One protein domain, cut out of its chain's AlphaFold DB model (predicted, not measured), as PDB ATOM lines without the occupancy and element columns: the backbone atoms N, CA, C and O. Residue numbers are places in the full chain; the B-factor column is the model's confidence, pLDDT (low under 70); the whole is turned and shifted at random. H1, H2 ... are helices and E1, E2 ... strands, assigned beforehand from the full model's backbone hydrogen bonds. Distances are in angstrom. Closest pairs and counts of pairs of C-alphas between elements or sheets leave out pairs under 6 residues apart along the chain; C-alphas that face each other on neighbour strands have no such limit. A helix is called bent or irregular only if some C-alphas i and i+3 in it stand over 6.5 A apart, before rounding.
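Overview. This is residues 10 to 61 of the 103 residues of the protein "HATPase_c_4 domain-containing protein" of uncultured Clostridium sp (UniProt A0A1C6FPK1). The model is a loose, open frame: a two-stranded hairpin, E1 and E2, slants away from the region of helix H2, and helix H1 stands off at the far side, with empty space between H1 and the hairpin. The hairpin's turn sticks out, residues 48 to 53 standing free, and a tail of residues 57 to 61 follows E2. The printed part has 52 residues, with two named helices and two named strands in the order H1, H2, E1, E2; the sheet's order is E1, E2, antiparallel, and the class is mixed, helices and strands. The domain as a whole is loose: the radius of gyration of the C-alphas is 13.8 A, 1.40 times the 9.9 A of a compact globule of 52 residues, and the C-alphas span 36 by 31 by 18 A along their three main axes.

Along the chain. E1 is residues 45 to 49, 12.9 A from first to last C-alpha, and begins at C-alpha 45 at (86.066, 182.689, 164.685). E2 is residues 52 to 56, 13.4 A long by the same measure, and ends at C-alpha 56 at (89.098, 186.703, 166.001). H2, the longest helix, is residues 27 to 38, 16.5 A from first to last C-alpha. H1 is residues 10 to 18, 12.1 A from first to last C-alpha, and begins at C-alpha 10 at (105.285, 172.605, 180.268).

Arrangement. E1 and E2 form a hairpin of antiparallel neighbour strands, their N-to-C directions 154 degrees apart. C-alphas that face each other include those of Val 48 and Phe 53, 4.3 A apart, and those of Val 46 and Val 55, 4.7 A apart. N 54 and O 47 are 2.8 A apart and N 49 and O 52 are 2.9 A apart, both within hydrogen-bond range. H2 is apart from E2. H1 is apart from E1, from E2 and from H2. In H1 and H2 every O i to N i+4 pair is within hydrogen-bond range, and neither helix is bent.

Size, cuts and confidence. The two C-alphas farthest apart in the domain are those of Leu 11 and Val 61, at 38.1 A. The first and last printed C-alphas, those of Lys 10 and Val 61, are 38.0 A apart. The printed part has no cut. The link of two residues from E1 to E2 is tight; the link of 8 residues from H1 to H2 and the link of 6 residues from H2 to E1 are short; no link is long. The mean pLDDT of the printed part is 92.0, and no printed residue is under 70.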
ATOM      1  N   LYS A  10     105.532 172.846 178.837       94.44
ATOM      2  CA  LYS A  10     105.285 172.605 180.268       94.44
ATOM      3  C   LYS A  10     105.812 173.725 181.161       94.44
ATOM      4  O   LYS A  10     105.175 174.035 182.156       94.44
ATOM      5  N   LEU A  11     106.944 174.337 180.808       97.19
ATOM      6  CA  LEU A  11     107.544 175.392 181.623       97.19
ATOM      7  C   LEU A  11     106.647 176.631 181.648       97.19
ATOM      8  O   LEU A  11     106.309 177.124 182.718       97.19
ATOM      9  N   ILE A  12     106.193 177.072 180.471       95.25
ATOM     10  CA  ILE A  12     105.267 178.206 180.346       95.25
ATOM     11  C   ILE A  12     103.968 177.919 181.109       95.25
ATOM     12  O   ILE A  12     103.501 178.749 181.885       95.25
ATOM     13  N   ALA A  13     103.416 176.717 180.930       93.44
ATOM     14  CA  ALA A  13     102.214 176.281 181.629       93.44
ATOM     15  C   ALA A  13     102.365 176.340 183.159       93.44
ATOM     16  O   ALA A  13     101.486 176.857 183.847       93.44
ATOM     17  N   ASN A  14     103.496 175.864 183.684       94.19
ATOM     18  CA  ASN A  14     103.776 175.884 185.115       94.19
ATOM     19  C   ASN A  14     103.897 177.310 185.655       94.19
ATOM     20  O   ASN A  14     103.305 177.598 186.688       94.19
ATOM     21  N   ILE A  15     104.594 178.204 184.947       96.88
ATOM     22  CA  ILE A  15     104.749 179.606 185.363       96.88
ATOM     23  C   ILE A  15     103.373 180.283 185.472       96.88
ATOM     24  O   ILE A  15     103.057 180.868 186.506       96.88
ATOM     25  N   PHE A  16     102.508 180.138 184.461       95.19
ATOM     26  CA  PHE A  16     101.144 180.689 184.514       95.19
ATOM     27  C   PHE A  16     100.267 180.053 185.601       95.19
ATOM     28  O   PHE A  16      99.460 180.755 186.210       95.19
ATOM     29  N   GLY A  17     100.448 178.758 185.872       93.31
ATOM     30  CA  GLY A  17      99.781 178.078 186.983       93.31
ATOM     31  C   GLY A  17     100.236 178.595 188.351       93.31
ATOM     32  O   GLY A  17      99.403 178.879 189.204       93.31
ATOM     33  N   GLN A  18     101.543 178.788 188.553       96.00
ATOM     34  CA  GLN A  18     102.108 179.312 189.805       96.00
ATOM     35  C   GLN A  18     101.694 180.761 190.076       96.00
ATOM     36  O   GLN A  18     101.489 181.130 191.229       96.00
ATOM     37  N   MET A  19     101.531 181.569 189.026       96.94
ATOM     38  CA  MET A  19     101.004 182.933 189.137       96.94
ATOM     39  C   MET A  19      99.491 182.982 189.413       96.94
ATOM     40  O   MET A  19      98.946 184.070 189.566       96.94
ATOM     41  N   GLY A  20      98.790 181.842 189.430       92.50
ATOM     42  CA  GLY A  20      97.338 181.797 189.616       92.50
ATOM     43  C   GLY A  20      96.537 182.350 188.430       92.50
ATOM     44  O   GLY A  20      95.348 182.616 188.568       92.50
ATOM     45  N   LEU A  21      97.162 182.519 187.260       91.88
ATOM     46  CA  LEU A  21      96.500 183.054 186.064       91.88
ATOM     47  C   LEU A  21      95.734 181.977 185.280       91.88
ATOM     48  O   LEU A  21      94.868 182.302 184.465       91.88
ATOM     49  N   VAL A  22      96.049 180.693 185.497       89.19
ATOM     50  CA  VAL A  22      95.396 179.558 184.829       89.19
ATOM     51  C   VAL A  22      95.187 178.398 185.806       89.19
ATOM     52  O   VAL A  22      96.142 177.868 186.359       89.19
ATOM     53  N   GLU A  23      93.936 177.956 185.956       81.25
ATOM     54  CA  GLU A  23      93.544 176.865 186.869       81.25
ATOM     55  C   GLU A  23      93.460 175.491 186.181       81.25
ATOM     56  O   GLU A  23      93.636 174.451 186.811       81.25
ATOM     57  N   ALA A  24      93.155 175.465 184.878       84.19
ATOM     58  CA  ALA A  24      92.948 174.237 184.114       84.19
ATOM     59  C   ALA A  24      93.236 174.431 182.621       84.19
ATOM     60  O   ALA A  24      93.035 175.510 182.057       84.19
ATOM     61  N   TRP A  25      93.639 173.349 181.953       85.69
ATOM     62  CA  TRP A  25      93.949 173.341 180.524       85.69
ATOM     63  C   TRP A  25      92.714 172.981 179.699       85.69
ATOM     64  O   TRP A  25      92.019 172.010 179.986       85.69
ATOM     65  N   GLY A  26      92.445 173.751 178.645       82.81
ATOM     66  CA  GLY A  26      91.378 173.443 177.688       82.81
ATOM     67  C   GLY A  26      89.988 173.967 178.015       82.81
ATOM     68  O   GLY A  26      89.135 173.998 177.133       82.81
ATOM     69  N   SER A  27      89.748 174.441 179.238       87.06
ATOM     70  CA  SER A  27      88.475 175.088 179.587       87.06
ATOM     71  C   SER A  27      88.381 176.532 179.079       87.06
ATOM     72  O   SER A  27      87.280 177.062 178.942       87.06
ATOM     73  N   GLY A  28      89.522 177.176 178.797       89.12
ATOM     74  CA  GLY A  28      89.602 178.590 178.415       89.12
ATOM     75  C   GLY A  28      88.781 178.934 177.173       89.12
ATOM     76  O   GLY A  28      87.946 179.828 177.236       89.12
ATOM     77  N   ILE A  29      88.936 178.183 176.077       89.88
ATOM     78  CA  ILE A  29      88.231 178.485 174.820       89.88
ATOM     79  C   ILE A  29      86.709 178.396 174.971       89.88
ATOM     80  O   ILE A  29      85.984 179.260 174.488       89.88
ATOM     81  N   ARG A  30      86.220 177.405 175.728       89.06
ATOM     82  CA  ARG A  30      84.789 177.264 176.013       89.06
ATOM     83  C   ARG A  30      84.269 178.444 176.831       89.06
ATOM     84  O   ARG A  30      83.185 178.929 176.540       89.06
ATOM     85  N   ARG A  31      85.038 178.918 177.820       91.94
ATOM     86  CA  ARG A  31      84.679 180.104 178.615       91.94
ATOM     87  C   ARG A  31      84.628 181.370 177.762       91.94
ATOM     88  O   ARG A  31      83.695 182.141 177.917       91.94
ATOM     89  N   ILE A  32      85.571 181.544 176.835       93.50
ATOM     90  CA  ILE A  32      85.581 182.682 175.901       93.50
ATOM     91  C   ILE A  32      84.327 182.672 175.015       93.50
ATOM     92  O   ILE A  32      83.670 183.700 174.879       93.50
ATOM     93  N   ILE A  33      83.965 181.516 174.448       93.81
ATOM     94  CA  ILE A  33      82.763 181.379 173.609       93.81
ATOM     95  C   ILE A  33      81.490 181.655 174.420       93.81
ATOM     96  O   ILE A  33      80.626 182.400 173.964       93.81
ATOM     97  N   SER A  34      81.379 181.091 175.629       93.88
ATOM     98  CA  SER A  34      80.240 181.349 176.519       93.88
ATOM     99  C   SER A  34      80.121 182.829 176.876       93.88
ATOM    100  O   SER A  34      79.036 183.384 176.737       93.88
ATOM    101  N   ALA A  35      81.230 183.480 177.237       94.81
ATOM    102  CA  ALA A  35      81.242 184.904 177.547       94.81
ATOM    103  C   ALA A  35      80.787 185.741 176.343       94.81
ATOM    104  O   ALA A  35      79.919 186.590 176.493       94.81
ATOM    105  N   ALA A  36      81.293 185.475 175.132       94.81
ATOM    106  CA  ALA A  36      80.840 186.186 173.932       94.81
ATOM    107  C   ALA A  36      79.311 186.102 173.757       94.81
ATOM    108  O   ALA A  36      78.668 187.126 173.535       94.81
ATOM    109  N   GLY A  37      78.724 184.916 173.956       93.12
ATOM    110  CA  GLY A  37      77.271 184.729 173.936       93.12
ATOM    111  C   GLY A  37      76.534 185.499 175.039       93.12
ATOM    112  O   GLY A  37      75.515 186.126 174.759       93.12
ATOM    113  N   GLU A  38      77.057 185.505 176.269       94.38
ATOM    114  CA  GLU A  38      76.501 186.274 177.398       94.38
ATOM    115  C   GLU A  38      76.517 187.789 177.137       94.38
ATOM    116  O   GLU A  38      75.580 188.491 177.512       94.38
ATOM    117  N   TYR A  39      77.539 188.286 176.435       92.12
ATOM    118  CA  TYR A  39      77.644 189.686 176.014       92.12
ATOM    119  C   TYR A  39      76.876 190.005 174.717       92.12
ATOM    120  O   TYR A  39      76.920 191.144 174.252       92.12
ATOM    121  N   GLY A  40      76.184 189.032 174.111       92.19
ATOM    122  CA  GLY A  40      75.480 189.214 172.836       92.19
ATOM    123  C   GLY A  40      76.410 189.499 171.650       92.19
ATOM    124  O   GLY A  40      75.985 190.084 170.654       92.19
ATOM    125  N   LEU A  41      77.683 189.121 171.764       93.31
ATOM    126  CA  LEU A  41      78.698 189.292 170.731       93.31
ATOM    127  C   LEU A  41      78.697 188.089 169.774       93.31
ATOM    128  O   LEU A  41      78.348 186.973 170.174       93.31
ATOM    129  N   PRO A  42      79.138 188.277 168.517       93.12
ATOM    130  CA  PRO A  42      79.365 187.161 167.609       93.12
ATOM    131  C   PRO A  42      80.334 186.127 168.198       93.12
ATOM    132  O   PRO A  42      81.303 186.474 168.881       93.12
ATOM    133  N   VAL A  43      80.088 184.851 167.893       93.94
ATOM    134  CA  VAL A  43      80.966 183.744 168.297       93.94
ATOM    135  C   VAL A  43      82.376 183.983 167.735       93.94
ATOM    136  O   VAL A  43      82.499 184.280 166.543       93.94
ATOM    137  N   PRO A  44      83.445 183.849 168.548       96.00
ATOM    138  CA  PRO A  44      84.812 183.991 168.064       96.00
ATOM    139  C   PRO A  44      85.097 183.030 166.910       96.00
ATOM    140  O   PRO A  44      84.793 181.839 167.002       96.00
ATOM    141  N   THR A  45      85.709 183.528 165.837       95.25
ATOM    142  CA  THR A  45      86.066 182.689 164.685       95.25
ATOM    143  C   THR A  45      87.492 182.182 164.822       95.25
ATOM    144  O   THR A  45      88.374 182.895 165.301       95.25
ATOM    145  N   VAL A  46      87.716 180.930 164.418       93.12
ATOM    146  CA  VAL A  46      89.044 180.315 164.376       93.12
ATOM    147  C   VAL A  46      89.406 180.060 162.922       93.12
ATOM    148  O   VAL A  46      88.719 179.308 162.234       93.12
ATOM    149  N   GLU A  47      90.488 180.676 162.467       95.19
ATOM    150  CA  GLU A  47      90.999 180.569 161.102       95.19
ATOM    151  C   GLU A  47      92.368 179.892 161.139       95.19
ATOM    152  O   GLU A  47      93.204 180.231 161.976       95.19
ATOM    153  N   VAL A  48      92.608 178.925 160.256       93.75
ATOM    154  CA  VAL A  48      93.894 178.221 160.162       93.75
ATOM    155  C   VAL A  48      94.736 178.875 159.070       93.75
ATOM    156  O   VAL A  48      94.244 179.093 157.966       93.75
ATOM    157  N   PHE A  49      95.995 179.175 159.383       91.44
ATOM    158  CA  PHE A  49      96.976 179.763 158.473       91.44
ATOM    159  C   PHE A  49      98.279 178.975 158.591       91.44
ATOM    160  O   PHE A  49      98.935 179.052 159.629       91.44
ATOM    161  N   ASP A  50      98.644 178.225 157.552       90.50
ATOM    162  CA  ASP A  50      99.807 177.329 157.552       90.50
ATOM    163  C   ASP A  50      99.824 176.415 158.801       90.50
ATOM    164  O   ASP A  50      98.877 175.660 159.034       90.50
ATOM    165  N   ASP A  51     100.864 176.519 159.635       90.00
ATOM    166  CA  ASP A  51     101.034 175.785 160.901       90.00
ATOM    167  C   ASP A  51     100.427 176.502 162.125       90.00
ATOM    168  O   ASP A  51     100.603 176.082 163.277       90.00
ATOM    169  N   MET A  52      99.736 177.617 161.902       91.31
ATOM    170  CA  MET A  52      99.186 178.490 162.933       91.31
ATOM    171  C   MET A  52      97.664 178.587 162.845       91.31
ATOM    172  O   MET A  52      97.017 178.171 161.886       91.31
ATOM    173  N   PHE A  53      97.070 179.172 163.880       92.50
ATOM    174  CA  PHE A  53      95.671 179.565 163.865       92.50
ATOM    175  C   PHE A  53      95.515 180.966 164.447       92.50
ATOM    176  O   PHE A  53      96.259 181.381 165.341       92.50
ATOM    177  N   ARG A  54      94.521 181.686 163.943       93.81
ATOM    178  CA  ARG A  54      94.070 182.976 164.449       93.81
ATOM    179  C   ARG A  54      92.722 182.788 165.120       93.81
ATOM    180  O   ARG A  54      91.888 182.032 164.633       93.81
ATOM    181  N   VAL A  55      92.512 183.498 166.221       93.81
ATOM    182  CA  VAL A  55      91.199 183.623 166.857       93.81
ATOM    183  C   VAL A  55      90.774 185.079 166.756       93.81
ATOM    184  O   VAL A  55      91.476 185.946 167.277       93.81
ATOM    185  N   ASN A  56      89.651 185.353 166.095       94.94
ATOM    186  CA  ASN A  56      89.098 186.703 166.001       94.94
ATOM    187  C   ASN A  56      88.002 186.891 167.055       94.94
ATOM    188  O   ASN A  56      87.080 186.081 167.164       94.94
ATOM    189  N   LEU A  57      88.112 187.973 167.826       94.88
ATOM    190  CA  LEU A  57      87.138 188.399 168.830       94.88
ATOM    191  C   LEU A  57      86.459 189.675 168.339       94.88
ATOM    192  O   LEU A  57      87.110 190.555 167.774       94.88
ATOM    193  N   TYR A  58      85.159 189.784 168.579       93.38
ATOM    194  CA  TYR A  58      84.344 190.890 168.092       93.38
ATOM    195  C   TYR A  58      83.902 191.764 169.260       93.38
ATOM    196  O   TYR A  58      83.640 191.268 170.353       93.38
ATOM    197  N   ARG A  59      83.809 193.071 169.026       91.00
ATOM    198  CA  ARG A  59      83.241 194.035 169.973       91.00
ATOM    199  C   ARG A  59      82.120 194.789 169.284       91.00
ATOM    200  O   ARG A  59      82.207 195.039 168.082       91.00
ATOM    201  N   ASN A  60      81.130 195.228 170.048       85.06
ATOM    202  CA  ASN A  60      80.185 196.204 169.530       85.06
ATOM    203  C   ASN A  60      80.932 197.514 169.299       85.06
ATOM    204  O   ASN A  60      81.496 198.110 170.221       85.06
ATOM    205  N   VAL A  61      80.969 197.946 168.045       76.19
ATOM    206  CA  VAL A  61      81.383 199.298 167.705       76.19
ATOM    207  C   VAL A  61      80.151 200.165 167.936       76.19
ATOM    208  O   VAL A  61      79.311 200.316 167.060       76.19
TER     209      VAL A  61